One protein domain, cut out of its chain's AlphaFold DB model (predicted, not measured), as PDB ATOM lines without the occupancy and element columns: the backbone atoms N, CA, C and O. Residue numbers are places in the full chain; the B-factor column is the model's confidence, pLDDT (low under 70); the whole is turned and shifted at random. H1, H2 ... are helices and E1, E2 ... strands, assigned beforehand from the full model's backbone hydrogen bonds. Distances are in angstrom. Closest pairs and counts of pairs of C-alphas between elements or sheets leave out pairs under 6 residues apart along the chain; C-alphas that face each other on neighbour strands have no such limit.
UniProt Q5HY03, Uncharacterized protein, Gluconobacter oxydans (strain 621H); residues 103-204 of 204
ATOM      1  N   VAL A 103      51.571 -22.397  37.951       91.94
ATOM      2  CA  VAL A 103      50.410 -22.905  38.695       91.94
ATOM      3  C   VAL A 103      49.263 -21.886  38.617       91.94
ATOM      4  O   VAL A 103      49.458 -20.750  39.060       91.94
ATOM      5  N   PRO A 104      48.080 -22.258  38.090       93.69
ATOM      6  CA  PRO A 104      46.900 -21.394  38.079       93.69
ATOM      7  C   PRO A 104      46.430 -21.020  39.490       93.69
ATOM      8  O   PRO A 104      46.631 -21.771  40.446       93.69
ATOM      9  N   HIS A 105      45.729 -19.894  39.619       91.62
ATOM     10  CA  HIS A 105      45.156 -19.446  40.889       91.62
ATOM     11  C   HIS A 105      43.683 -19.062  40.725       91.62
ATOM     12  O   HIS A 105      43.368 -18.165  39.953       91.62
ATOM     13  N   GLU A 106      42.773 -19.714  41.455       86.12
ATOM     14  CA  GLU A 106      41.334 -19.373  41.480       86.12
ATOM     15  C   GLU A 106      40.708 -19.114  40.091       86.12
ATOM     16  O   GLU A 106      40.055 -18.099  39.861       86.12
ATOM     17  N   GLY A 107      40.938 -20.008  39.123       84.88
ATOM     18  CA  GLY A 107      40.385 -19.865  37.768       84.88
ATOM     19  C   GLY A 107      41.098 -18.836  36.880       84.88
ATOM     20  O   GLY A 107      40.690 -18.634  35.739       84.88
ATOM     21  N   THR A 108      42.178 -18.221  37.365       90.81
ATOM     22  CA  THR A 108      43.109 -17.409  36.568       90.81
ATOM     23  C   THR A 108      44.351 -18.216  36.197       90.81
ATOM     24  O   THR A 108      44.761 -19.114  36.936       90.81
ATOM     25  N   VAL A 109      44.932 -17.920  35.031       94.50
ATOM     26  CA  VAL A 109      46.182 -18.539  34.556       94.50
ATOM     27  C   VAL A 109      47.335 -18.273  35.527       94.50
ATOM     28  O   VAL A 109      47.281 -17.319  36.297       94.50
ATOM     29  N   GLY A 110      48.369 -19.117  35.511       96.31
ATOM     30  CA  GLY A 110      49.517 -18.962  36.406       96.31
ATOM     31  C   GLY A 110      50.441 -17.802  36.024       96.31
ATOM     32  O   GLY A 110      50.290 -17.170  34.981       96.31
ATOM     33  N   VAL A 111      51.447 -17.541  36.861       96.81
ATOM     34  CA  VAL A 111      52.507 -16.563  36.564       96.81
ATOM     35  C   VAL A 111      53.639 -17.249  35.806       96.81
ATOM     36  O   VAL A 111      54.299 -18.133  36.353       96.81
ATOM     37  N   ALA A 112      53.889 -16.830  34.567       95.88
ATOM     38  CA  ALA A 112      54.984 -17.347  33.752       95.88
ATOM     39  C   ALA A 112      56.324 -16.686  34.079       95.88
ATOM     40  O   ALA A 112      57.357 -17.337  33.972       95.88
ATOM     41  N   SER A 113      56.342 -15.414  34.481       95.75
ATOM     42  CA  SER A 113      57.569 -14.693  34.834       95.75
ATOM     43  C   SER A 113      57.265 -13.595  35.844       95.75
ATOM     44  O   SER A 113      56.375 -12.774  35.628       95.75
ATOM     45  N   TRP A 114      58.038 -13.537  36.929       94.81
ATOM     46  CA  TRP A 114      57.955 -12.437  37.897       94.81
ATOM     47  C   TRP A 114      58.632 -11.157  37.390       94.81
ATOM     48  O   TRP A 114      58.412 -10.077  37.942       94.81
ATOM     49  N   GLY A 115      59.432 -11.261  36.329       93.06
ATOM     50  CA  GLY A 115      60.234 -10.165  35.810       93.06
ATOM     51  C   GLY A 115      61.357  -9.723  36.746       93.06
ATOM     52  O   GLY A 115      61.529 -10.209  37.864       93.06
ATOM     53  N   THR A 116      62.144  -8.776  36.259       90.00
ATOM     54  CA  THR A 116      63.261  -8.158  36.975       90.00
ATOM     55  C   THR A 116      63.171  -6.636  36.844       90.00
ATOM     56  O   THR A 116      62.173  -6.083  36.366       90.00
ATOM     57  N   ARG A 117      64.235  -5.929  37.238       88.31
ATOM     58  CA  ARG A 117      64.358  -4.492  37.003       88.31
ATOM     59  C   ARG A 117      64.217  -4.177  35.522       88.31
ATOM     60  O   ARG A 117      63.619  -3.168  35.158       88.31
ATOM     61  N   TYR A 118      64.732  -5.076  34.691       88.75
ATOM     62  CA  TYR A 118      64.888  -4.884  33.260       88.75
ATOM     63  C   TYR A 118      63.974  -5.773  32.415       88.75
ATOM     64  O   TYR A 118      63.842  -5.529  31.217       88.75
ATOM     65  N   THR A 119      63.331  -6.773  33.017       91.75
ATOM     66  CA  THR A 119      62.458  -7.719  32.313       91.75
ATOM     67  C   THR A 119      61.032  -7.654  32.855       91.75
ATOM     68  O   THR A 119      60.839  -7.394  34.046       91.75
ATOM     69  N   PRO A 120      60.020  -7.837  31.996       94.06
ATOM     70  CA  PRO A 120      58.632  -7.627  32.378       94.06
ATOM     71  C   PRO A 120      58.081  -8.783  33.221       94.06
ATOM     72  O   PRO A 120      58.614  -9.891  33.217       94.06
ATOM     73  N   PHE A 121      56.980  -8.513  33.918       95.62
ATOM     74  CA  PHE A 121      56.125  -9.541  34.511       95.62
ATOM     75  C   PHE A 121      55.223 -10.159  33.440       95.62
ATOM     76  O   PHE A 121      54.742  -9.435  32.567       95.62
ATOM     77  N   ARG A 122      54.971 -11.470  33.510       95.56
ATOM     78  CA  ARG A 122      54.108 -12.183  32.557       95.56
ATOM     79  C   ARG A 122      53.193 -13.188  33.236       95.56
ATOM     80  O   ARG A 122      53.649 -14.039  34.004       95.56
ATOM     81  N   MET A 123      51.925 -13.138  32.850       96.56
ATOM     82  CA  MET A 123      50.968 -14.222  33.051       96.56
ATOM     83  C   MET A 123      51.186 -15.312  31.995       96.56
ATOM     84  O   MET A 123      51.694 -15.045  30.905       96.56
ATOM     85  N   ASP A 124      50.825 -16.546  32.321       95.81
ATOM     86  CA  ASP A 124      50.947 -17.676  31.406       95.81
ATOM     87  C   ASP A 124      50.033 -17.525  30.184       95.81
ATOM     88  O   ASP A 124      48.877 -17.113  30.293       95.81
ATOM     89  N   GLY A 125      50.581 -17.818  29.005       91.94
ATOM     90  CA  GLY A 125      49.896 -17.662  27.718       91.94
ATOM     91  C   GLY A 125      49.580 -16.221  27.291       91.94
ATOM     92  O   GLY A 125      48.902 -16.045  26.279       91.94
ATOM     93  N   ALA A 126      50.056 -15.201  28.014       90.31
ATOM     94  CA  ALA A 126      49.792 -13.795  27.713       90.31
ATOM     95  C   ALA A 126      51.074 -13.012  27.391       90.31
ATOM     96  O   ALA A 126      52.138 -13.237  27.976       90.31
ATOM     97  N   GLU A 127      50.958 -12.041  26.484       91.00
ATOM     98  CA  GLU A 127      52.003 -11.034  26.317       91.00
ATOM     99  C   GLU A 127      52.056 -10.117  27.551       91.00
ATOM    100  O   GLU A 127      51.011  -9.822  28.142       91.00
ATOM    101  N   PRO A 128      53.252  -9.654  27.960       91.19
ATOM    102  CA  PRO A 128      53.367  -8.722  29.067       91.19
ATOM    103  C   PRO A 128      52.588  -7.438  28.790       91.19
ATOM    104  O   PRO A 128      52.679  -6.868  27.700       91.19
ATOM    105  N   ARG A 129      51.881  -6.936  29.807       89.94
ATOM    106  CA  ARG A 129      51.245  -5.618  29.727       89.94
ATOM    107  C   ARG A 129      52.284  -4.540  29.464       89.94
ATOM    108  O   ARG A 129      53.341  -4.509  30.100       89.94
ATOM    109  N   GLU A 130      51.951  -3.622  28.563       86.38
ATOM    110  CA  GLU A 130      52.790  -2.464  28.295       86.38
ATOM    111  C   GLU A 130      52.853  -1.567  29.533       86.38
ATOM    112  O   GLU A 130      51.890  -0.898  29.907       86.38
ATOM    113  N   VAL A 131      54.018  -1.560  30.173       87.50
ATOM    114  CA  VAL A 131      54.329  -0.682  31.296       87.50
ATOM    115  C   VAL A 131      55.593   0.100  30.984       87.50
ATOM    116  O   VAL A 131      56.600  -0.450  30.539       87.50
ATOM    117  N   SER A 132      55.555   1.404  31.234       83.38
ATOM    118  CA  SER A 132      56.721   2.269  31.105       83.38
ATOM    119  C   SER A 132      57.140   2.772  32.478       83.38
ATOM    120  O   SER A 132      56.319   3.181  33.297       83.38
ATOM    121  N   LEU A 133      58.438   2.721  32.758       84.69
ATOM    122  CA  LEU A 133      59.008   3.389  33.924       84.69
ATOM    123  C   LEU A 133      59.329   4.834  33.544       84.69
ATOM    124  O   LEU A 133      59.962   5.074  32.509       84.69
ATOM    125  N   THR A 134      58.934   5.775  34.391       85.12
ATOM    126  CA  THR A 134      59.470   7.139  34.400       85.12
ATOM    127  C   THR A 134      60.972   7.105  34.685       85.12
ATOM    128  O   THR A 134      61.502   6.120  35.201       85.12
ATOM    129  N   GLU A 135      61.686   8.177  34.351       81.25
ATOM    130  CA  GLU A 135      63.125   8.267  34.625       81.25
ATOM    131  C   GLU A 135      63.438   8.126  36.122       81.25
ATOM    132  O   GLU A 135      64.316   7.350  36.495       81.25
ATOM    133  N   ALA A 136      62.653   8.787  36.980       83.06
ATOM    134  CA  ALA A 136      62.777   8.675  38.430       83.06
ATOM    135  C   ALA A 136      62.589   7.231  38.918       83.06
ATOM    136  O   ALA A 136      63.387   6.746  39.718       83.06
ATOM    137  N   GLU A 137      61.587   6.512  38.396       85.12
ATOM    138  CA  GLU A 137      61.413   5.095  38.721       85.12
ATOM    139  C   GLU A 137      62.634   4.285  38.276       85.12
ATOM    140  O   GLU A 137      63.185   3.565  39.094       85.12
ATOM    141  N   ARG A 138      63.127   4.435  37.037       79.31
ATOM    142  CA  ARG A 138      64.290   3.661  36.538       79.31
ATOM    143  C   ARG A 138      65.546   3.823  37.397       79.31
ATOM    144  O   ARG A 138      66.329   2.879  37.508       79.31
ATOM    145  N   LEU A 139      65.750   5.020  37.945       75.56
ATOM    146  CA  LEU A 139      66.888   5.344  38.803       75.56
ATOM    147  C   LEU A 139      66.675   4.915  40.260       75.56
ATOM    148  O   LEU A 139      67.654   4.736  40.979       75.56
ATOM    149  N   SER A 140      65.427   4.727  40.694       78.94
ATOM    150  CA  SER A 140      65.112   4.238  42.037       78.94
ATOM    151  C   SER A 140      65.465   2.760  42.213       78.94
ATOM    152  O   SER A 140      65.451   1.975  41.258       78.94
ATOM    153  N   ASP A 141      65.736   2.354  43.456       71.06
ATOM    154  CA  ASP A 141      66.040   0.954  43.752       71.06
ATOM    155  C   ASP A 141      64.849   0.010  43.528       71.06
ATOM    156  O   ASP A 141      65.030  -1.157  43.164       71.06
ATOM    157  N   ASP A 142      63.639   0.560  43.627       66.94
ATOM    158  CA  ASP A 142      62.370  -0.153  43.486       66.94
ATOM    159  C   ASP A 142      61.741  -0.011  42.091       66.94
ATOM    160  O   ASP A 142      60.625  -0.482  41.847       66.94
ATOM    161  N   GLY A 143      62.421   0.659  41.161       73.62
ATOM    162  CA  GLY A 143      61.991   0.766  39.776       73.62
ATOM    163  C   GLY A 143      62.153  -0.554  39.065       73.62
ATOM    164  O   GLY A 143      63.252  -0.873  38.625       73.62
ATOM    165  N   HIS A 144      61.077  -1.323  38.945       85.56
ATOM    166  CA  HIS A 144      61.140  -2.668  38.391       85.56
ATOM    167  C   HIS A 144      60.073  -2.851  37.318       85.56
ATOM    168  O   HIS A 144      58.886  -2.667  37.596       85.56
ATOM    169  N   LEU A 145      60.476  -3.243  36.105       91.44
ATOM    170  CA  LEU A 145      59.516  -3.607  35.059       91.44
ATOM    171  C   LEU A 145      58.643  -4.789  35.501       91.44
ATOM    172  O   LEU A 145      57.434  -4.760  35.281       91.44
ATOM    173  N   GLY A 146      59.221  -5.761  36.213       94.25
ATOM    174  CA  GLY A 146      58.473  -6.847  36.845       94.25
ATOM    175  C   GLY A 146      57.428  -6.351  37.853       94.25
ATOM    176  O   GLY A 146      56.246  -6.642  37.719       94.25
ATOM    177  N   PHE A 147      57.829  -5.530  38.828       94.00
ATOM    178  CA  PHE A 147      56.897  -5.008  39.836       94.00
ATOM    179  C   PHE A 147      55.774  -4.179  39.205       94.00
ATOM    180  O   PHE A 147      54.606  -4.379  39.523       94.00
ATOM    181  N   LYS A 148      56.107  -3.281  38.271       93.31
ATOM    182  CA  LYS A 148      55.110  -2.428  37.617       93.31
ATOM    183  C   LYS A 148      54.130  -3.236  36.765       93.31
ATOM    184  O   LYS A 148      52.937  -2.953  36.790       93.31
ATOM    185  N   GLY A 149      54.620  -4.262  36.066       95.38
ATOM    186  CA  GLY A 149      53.767  -5.205  35.341       95.38
ATOM    187  C   GLY A 149      52.853  -6.000  36.276       95.38
ATOM    188  O   GLY A 149      51.665  -6.121  36.001       95.38
ATOM    189  N   TRP A 150      53.364  -6.459  37.423       96.38
ATOM    190  CA  TRP A 150      52.554  -7.140  38.438       96.38
ATOM    191  C   TRP A 150      51.450  -6.233  39.001       96.38
ATOM    192  O   TRP A 150      50.296  -6.650  39.042       96.38
ATOM    193  N   VAL A 151      51.761  -4.980  39.362       94.88
ATOM    194  CA  VAL A 151      50.754  -4.007  39.836       94.88
ATOM    195  C   VAL A 151      49.669  -3.780  38.777       94.88
ATOM    196  O   VAL A 151      48.488  -3.727  39.115       94.88
ATOM    197  N   ALA A 152      50.044  -3.697  37.496       94.44
ATOM    198  CA  ALA A 152      49.080  -3.565  36.404       94.44
ATOM    199  C   ALA A 152      48.141  -4.784  36.294       94.44
ATOM    200  O   ALA A 152      46.955  -4.617  36.016       94.44
ATOM    201  N   GLU A 153      48.631  -5.998  36.559       95.75
ATOM    202  CA  GLU A 153      47.786  -7.202  36.603       95.75
ATOM    203  C   GLU A 153      46.894  -7.262  37.846       95.75
ATOM    204  O   GLU A 153      45.761  -7.740  37.764       95.75
ATOM    205  N   VAL A 154      47.348  -6.740  38.991       95.69
ATOM    206  CA  VAL A 154      46.485  -6.585  40.175       95.69
ATOM    207  C   VAL A 154      45.332  -5.633  39.856       95.69
ATOM    208  O   VAL A 154      44.179  -5.980  40.107       95.69
ATOM    209  N   ALA A 155      45.620  -4.480  39.242       93.88
ATOM    210  CA  ALA A 155      44.604  -3.515  38.817       93.88
ATOM    211  C   ALA A 155      43.580  -4.148  37.861       93.88
ATOM    212  O   ALA A 155      42.375  -4.063  38.094       93.88
ATOM    213  N   ALA A 156      44.047  -4.869  36.840       93.12
ATOM    214  CA  ALA A 156      43.162  -5.562  35.905       93.12
ATOM    215  C   ALA A 156      42.311  -6.652  36.586       93.12
ATOM    216  O   ALA A 156      41.142  -6.861  36.238       93.12
ATOM    217  N   SER A 157      42.867  -7.346  37.583       93.69
ATOM    218  CA  SER A 157      42.107  -8.323  38.363       93.69
ATOM    219  C   SER A 157      41.062  -7.670  39.272       93.69
ATOM    220  O   SER A 157      40.034  -8.303  39.516       93.69
ATOM    221  N   LEU A 158      41.295  -6.457  39.781       93.38
ATOM    222  CA  LEU A 158      40.289  -5.690  40.526       93.38
ATOM    223  C   LEU A 158      39.111  -5.329  39.615       93.38
ATOM    224  O   LEU A 158      37.968  -5.632  39.955       93.38
ATOM    225  N   GLU A 159      39.398  -4.791  38.425       92.06
ATOM    226  CA  GLU A 159      38.382  -4.417  37.432       92.06
ATOM    227  C   GLU A 159      37.511  -5.612  37.027       92.06
ATOM    228  O   GLU A 159      36.283  -5.530  37.027       92.06
ATOM    229  N   THR A 160      38.138  -6.764  36.769       91.06
ATOM    230  CA  THR A 160      37.431  -8.013  36.424       91.06
ATOM    231  C   THR A 160      36.499  -8.483  37.546       91.06
ATOM    232  O   THR A 160      35.473  -9.112  37.288       91.06
ATOM    233  N   ARG A 161      36.834  -8.171  38.804       90.50
ATOM    234  CA  ARG A 161      36.043  -8.502  40.000       90.50
ATOM    235  C   ARG A 161      35.044  -7.395  40.378       90.50
ATOM    236  O   ARG A 161      34.405  -7.497  41.420       90.50
ATOM    237  N   GLY A 162      34.891  -6.360  39.546       89.31
ATOM    238  CA  GLY A 162      33.953  -5.255  39.762       89.31
ATOM    239  C   GLY A 162      34.409  -4.221  40.795       89.31
ATOM    240  O   GLY A 162      33.595  -3.411  41.235       89.31
ATOM    241  N   ALA A 163      35.684  -4.236  41.188       88.06
ATOM    242  CA  ALA A 163      36.273  -3.251  42.090       88.06
ATOM    243  C   ALA A 163      37.045  -2.178  41.299       88.06
ATOM    244  O   ALA A 163      37.667  -2.494  40.281       88.06
ATOM    245  N   PRO A 164      37.036  -0.908  41.741       85.62
ATOM    246  CA  PRO A 164      37.791   0.140  41.067       85.62
ATOM    247  C   PRO A 164      39.299  -0.061  41.263       85.62
ATOM    248  O   PRO A 164      39.746  -0.484  42.330       85.62
ATOM    249  N   ALA A 165      40.102   0.324  40.266       79.38
ATOM    250  CA  ALA A 165      41.564   0.279  40.359       79.38
ATOM    251  C   ALA A 165      42.122   1.119  41.529       79.38
ATOM    252  O   ALA A 165      43.175   0.788  42.069       79.38
ATOM    253  N   THR A 166      41.387   2.145  41.981       80.69
ATOM    254  CA  THR A 166      41.714   2.957  43.170       80.69
ATOM    255  C   THR A 166      41.721   2.153  44.472       80.69
ATOM    256  O   THR A 166      42.208   2.643  45.481       80.69
ATOM    257  N   ALA A 167      41.227   0.908  44.488       82.69
ATOM    258  CA  ALA A 167      41.397   0.021  45.640       82.69
ATOM    259  C   ALA A 167      42.881  -0.290  45.931       82.69
ATOM    260  O   ALA A 167      43.213  -0.670  47.051       82.69
ATOM    261  N   LEU A 168      43.783  -0.089  44.960       86.19
ATOM    262  CA  LEU A 168      45.231  -0.108  45.193       86.19
ATOM    263  C   LEU A 168      45.699   1.017  46.127       86.19
ATOM    264  O   LEU A 168      46.675   0.823  46.846       86.19
ATOM    265  N   ASP A 169      45.005   2.159  46.152       84.00
ATOM    266  CA  ASP A 169      45.393   3.328  46.953       84.00
ATOM    267  C   ASP A 169      45.192   3.095  48.461       84.00
ATOM    268  O   ASP A 169      45.761   3.809  49.286       84.00
ATOM    269  N   CYS A 170      44.413   2.071  48.830       79.38
ATOM    270  CA  CYS A 170      44.244   1.623  50.213       79.38
ATOM    271  C   CYS A 170      45.494   0.920  50.768       79.38
ATOM    272  O   CYS A 170      45.592   0.712  51.977       79.38
ATOM    273  N   GLU A 171      46.446   0.531  49.917       86.06
ATOM    274  CA  GLU A 171      47.634  -0.210  50.324       86.06
ATOM    275  C   GLU A 171      48.911   0.613  50.123       86.06
ATOM    276  O   GLU A 171      49.102   1.321  49.134       86.06
ATOM    277  N   THR A 172      49.827   0.529  51.091       89.56
ATOM    278  CA  THR A 172      51.106   1.229  50.981       89.56
ATOM    279  C   THR A 172      51.984   0.575  49.919       89.56
ATOM    280  O   THR A 172      51.935  -0.636  49.682       89.56
ATOM    281  N   ARG A 173      52.876   1.367  49.314       87.25
ATOM    282  CA  ARG A 173      53.869   0.853  48.362       87.25
ATOM    283  C   ARG A 173      54.687  -0.302  48.951       87.25
ATOM    284  O   ARG A 173      54.910  -1.289  48.258       87.25
ATOM    285  N   ASP A 174      55.096  -0.203  50.214       89.38
ATOM    286  CA  ASP A 174      55.904  -1.232  50.880       89.38
ATOM    287  C   ASP A 174      55.154  -2.560  51.017       89.38
ATOM    288  O   ASP A 174      55.742  -3.629  50.829       89.38
ATOM    289  N   ALA A 175      53.845  -2.511  51.279       91.94
ATOM    290  CA  ALA A 175      53.010  -3.702  51.319       91.94
ATOM    291  C   ALA A 175      52.892  -4.348  49.929       91.94
ATOM    292  O   ALA A 175      53.108  -5.555  49.800       91.94
ATOM    293  N   LEU A 176      52.683  -3.559  48.869       92.12
ATOM    294  CA  LEU A 176      52.679  -4.063  47.488       92.12
ATOM    295  C   LEU A 176      54.028  -4.688  47.095       92.12
ATOM    296  O   LEU A 176      54.066  -5.779  46.523       92.12
ATOM    297  N   VAL A 177      55.146  -4.041  47.436       91.62
ATOM    298  CA  VAL A 177      56.497  -4.575  47.192       91.62
ATOM    299  C   VAL A 177      56.711  -5.883  47.955       91.62
ATOM    300  O   VAL A 177      57.254  -6.836  47.394       91.62
ATOM    301  N   SER A 178      56.261  -5.957  49.208       92.69
ATOM    302  CA  SER A 178      56.320  -7.174  50.023       92.69
ATOM    303  C   SER A 178      55.556  -8.330  49.367       92.69
ATOM    304  O   SER A 178      56.108  -9.419  49.208       92.69
ATOM    305  N   ARG A 179      54.331  -8.086  48.881       95.12
ATOM    306  CA  ARG A 179      53.513  -9.085  48.165       95.12
ATOM    307  C   ARG A 179      54.173  -9.574  46.880       95.12
ATOM    308  O   ARG A 179      54.230 -10.782  46.645       95.12
ATOM    309  N   TYR A 180      54.705  -8.657  46.074       94.44
ATOM    310  CA  TYR A 180      55.439  -9.001  44.858       94.44
ATOM    311  C   TYR A 180      56.675  -9.857  45.169       94.44
ATOM    312  O   TYR A 180      56.870 -10.898  44.547       94.44
ATOM    313  N   ARG A 181      57.472  -9.486  46.180       92.62
ATOM    314  CA  ARG A 181      58.649 -10.266  46.617       92.62
ATOM    315  C   ARG A 181      58.280 -11.625  47.210       92.62
ATOM    316  O   ARG A 181      59.052 -12.568  47.086       92.62
ATOM    317  N   ALA A 182      57.102 -11.737  47.818       95.00
ATOM    318  CA  ALA A 182      56.533 -13.002  48.273       95.00
ATOM    319  C   ALA A 182      55.948 -13.849  47.127       95.00
ATOM    320  O   ALA A 182      55.391 -14.914  47.390       95.00
ATOM    321  N   HIS A 183      56.060 -13.392  45.873       94.88
ATOM    322  CA  HIS A 183      55.485 -14.046  44.700       94.88
ATOM    323  C   HIS A 183      53.976 -14.303  44.860       94.88
ATOM    324  O   HIS A 183      53.450 -15.354  44.483       94.88
ATOM    325  N   GLN A 184      53.258 -13.330  45.432       95.88
ATOM    326  CA  GLN A 184      51.809 -13.409  45.561       95.88
ATOM    327  C   GLN A 184      51.133 -13.218  44.199       95.88
ATOM    328  O   GLN A 184      51.366 -12.231  43.499       95.88
ATOM    329  N   HIS A 185      50.258 -14.156  43.836       97.38
ATOM    330  CA  HIS A 185      49.504 -14.102  42.589       97.38
ATOM    331  C   HIS A 185      48.676 -12.799  42.478       97.38
ATOM    332  O   HIS A 185      48.015 -12.447  43.460       97.38
ATOM    333  N   PRO A 186      48.636 -12.104  41.318       96.50
ATOM    334  CA  PRO A 186      47.899 -10.842  41.175       96.50
ATOM    335  C   PRO A 186      46.423 -10.932  41.584       96.50
ATOM    336  O   PRO A 186      45.919 -10.079  42.308       96.50
ATOM    337  N   ALA A 187      45.748 -12.020  41.197       95.62
ATOM    338  CA  ALA A 187      44.355 -12.265  41.570       95.62
ATOM    339  C   ALA A 187      44.140 -12.425  43.088       95.62
ATOM    340  O   ALA A 187      43.128 -11.961  43.613       95.62
ATOM    341  N   LEU A 188      45.106 -13.017  43.802       95.50
ATOM    342  CA  LEU A 188      45.051 -13.124  45.259       95.50
ATOM    343  C   LEU A 188      45.245 -11.756  45.917       95.50
ATOM    344  O   LEU A 188      44.529 -11.414  46.854       95.50
ATOM    345  N   ALA A 189      46.198 -10.962  45.424       94.88
ATOM    346  CA  ALA A 189      46.415  -9.606  45.921       94.88
ATOM    347  C   ALA A 189      45.164  -8.734  45.721       94.88
ATOM    348  O   ALA A 189      44.719  -8.084  46.663       94.88
ATOM    349  N   ALA A 190      44.525  -8.812  44.548       94.38
ATOM    350  CA  ALA A 190      43.257  -8.133  44.283       94.38
ATOM    351  C   ALA A 190      42.141  -8.573  45.249       94.38
ATOM    352  O   ALA A 190      41.421  -7.731  45.780       94.38
ATOM    353  N   ALA A 191      42.013  -9.876  45.532       92.56
ATOM    354  CA  ALA A 191      41.032 -10.389  46.493       92.56
ATOM    355  C   ALA A 191      41.223  -9.804  47.903       92.56
ATOM    356  O   ALA A 191      40.254  -9.409  48.553       92.56
ATOM    357  N   VAL A 192      42.477  -9.722  48.361       92.19
ATOM    358  CA  VAL A 192      42.825  -9.161  49.674       92.19
ATOM    359  C   VAL A 192      42.502  -7.667  49.743       92.19
ATOM    360  O   VAL A 192      41.938  -7.222  50.739       92.19
ATOM    361  N   LEU A 193      42.797  -6.909  48.683       90.88
ATOM    362  CA  LEU A 193      42.481  -5.478  48.599       90.88
ATOM    363  C   LEU A 193      40.973  -5.208  48.648       90.88
ATOM    364  O   LEU A 193      40.529  -4.316  49.368       90.88
ATOM    365  N   ILE A 194      40.173  -6.011  47.939       89.94
ATOM    366  CA  ILE A 194      38.704  -5.915  47.980       89.94
ATOM    367  C   ILE A 194      38.190  -6.151  49.403       89.94
ATOM    368  O   ILE A 194      37.355  -5.391  49.893       89.94
ATOM    369  N   ALA A 195      38.702  -7.181  50.082       87.12
ATOM    370  CA  ALA A 195      38.296  -7.498  51.448       87.12
ATOM    371  C   ALA A 195      38.679  -6.390  52.447       87.12
ATOM    372  O   ALA A 195      37.878  -6.057  53.320       87.12
ATOM    373  N   ALA A 196      39.870  -5.803  52.303       83.81
ATOM    374  CA  ALA A 196      40.328  -4.695  53.142       83.81
ATOM    375  C   ALA A 196      39.469  -3.435  52.945       83.81
ATOM    376  O   ALA A 196      39.004  -2.854  53.922       83.81
ATOM    377  N   SER A 197      39.171  -3.070  51.694       78.06
ATOM    378  CA  SER A 197      38.320  -1.913  51.384       78.06
ATOM    379  C   SER A 197      36.907  -2.050  51.964       78.06
ATOM    380  O   SER A 197      36.364  -1.088  52.506       78.06
ATOM    381  N   LEU A 198      36.324  -3.255  51.913       76.19
ATOM    382  CA  LEU A 198      35.024  -3.534  52.531       76.19
ATOM    383  C   LEU A 198      35.075  -3.387  54.061       76.19
ATOM    384  O   LEU A 198      34.140  -2.861  54.662       76.19
ATOM    385  N   ALA A 199      36.153  -3.853  54.699       71.88
ATOM    386  CA  ALA A 199      36.324  -3.745  56.145       71.88
ATOM    387  C   ALA A 199      36.435  -2.280  56.600       71.88
ATOM    388  O   ALA A 199      35.785  -1.905  57.575       71.88
ATOM    389  N   ASP A 200      37.175  -1.450  55.861       71.94
ATOM    390  CA  ASP A 200      37.292  -0.014  56.142       71.94
ATOM    391  C   ASP A 200      35.946   0.711  55.979       71.94
ATOM    392  O   ASP A 200      35.593   1.548  56.806       71.94
ATOM    393  N   GLN A 201      35.150   0.353  54.963       71.00
ATOM    394  CA  GLN A 201      33.801   0.908  54.771       71.00
ATOM    395  C   GLN A 201      32.824   0.538  55.893       71.00
ATOM    396  O   GLN A 201      31.920   1.312  56.185       71.00
ATOM    397  N   LEU A 202      32.978  -0.638  56.506       71.31
ATOM    398  CA  LEU A 202      32.137  -1.083  57.622       71.31
ATOM    399  C   LEU A 202      32.574  -0.498  58.976       71.31
ATOM    400  O   LEU A 202      31.808  -0.566  59.937       71.31
ATOM    401  N   ALA A 203      33.796   0.030  59.064       67.00
ATOM    402  CA  ALA A 203      34.352   0.638  60.270       67.00
ATOM    403  C   ALA A 203      34.180   2.171  60.333       67.00
ATOM    404  O   ALA A 203      34.435   2.753  61.392       67.00
ATOM    405  N   ALA A 204      33.776   2.806  59.227       62.06
ATOM    406  CA  ALA A 204      33.501   4.241  59.099       62.06
ATOM    407  C   ALA A 204      32.033   4.585  59.404       62.06
ATOM    408  O   ALA A 204      31.805   5.672  59.985       62.06
TER     409      ALA A 204
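Overview. This is residues 103 to 204 of the 204 residues of an uncharacterized protein of Gluconobacter oxydans (strain 621H) (UniProt Q5HY03). One long helix, H2, runs through the middle, and H3, H4 and H5 pack crosswise on it; H5, the longest helix, runs from H2 out to one end of the domain. The short strand E1 and long loops make up the other part: residues 124 to 132 pass H2 on the side away from H4 and H5, and the small helix H1 sits far from the middle, touching no helix. The 102 printed residues hold one named strand and then five named helices, in the order E1, H1, H2, H3, H4, H5, and the class is mostly helix. The whole is compact, with a radius of gyration of the C-alphas of 13.7 A and spans of 41 by 32 by 21 A.

Along the chain. E1, residues 111 to 113, begins with C-alpha 111 at (52.507, -16.563, 36.564) and is 5.7 A long. H1, residues 135 to 139, is 6.3 A long. H2, residues 145 to 160, runs 22.6 A from C-alpha 145 at (59.516, -3.607, 35.059). H3, residues 165 to 170, is 10.3 A long, and H4, residues 173 to 181, is 12.2 A long. H5, residues 186 to 203, runs 26.1 A and ends with C-alpha 203 at (34.352, 0.638, 60.270).

Arrangement. E1 pairs with no named strand, but its residues 111 to 113 pair antiparallel with residues 122 to 123. E1 and H2 are only just apart, at 8.1 A. H2 is the hub, touching three helices, and the helix packing is mostly crossed, with no touching pair at a shallow tilt. With residues 155 to 159 alone H2 touches H3; the closest C-alphas, of Ala 155 and Ala 165, are 5.1 A apart, and the tilt of 69.5 degrees is steep, only just short of about perpendicular. With residues 147 to 151 alone H2 touches H4, about perpendicular at 79 degrees, the closest C-alphas being those of Phe 147 and Tyr 180, 6.6 A apart. H5 touches H2 with its residues 186 to 194 alone, at a steep tilt of 59 degrees, the same way; the closest C-alphas, of Val 154 and Pro 186, are 4.6 A apart. H5 touches H3 with residues 193 to 197 alone, at a steep tilt of 62 degrees, the closest C-alphas being those of Ala 167 and Leu 193, 6.3 A apart. In H1, H2, H4 and H5 every O i to N i+4 pair is within hydrogen-bond range; in H3 it is 0 of 2, beside 3 of 3 O i to N i+3 pairs.

Size, cuts and confidence. The two C-alphas farthest apart, of Tyr 118 and Ala 204, are 41.7 A from each other. The printed part has no cut, and Ala 204 is the chain's last residue. The link from E1 to H1, 21 residues, is long; the other links are tight. The mean pLDDT of the printed part is 88.4, and residues 142, 203 and 204 are under 70.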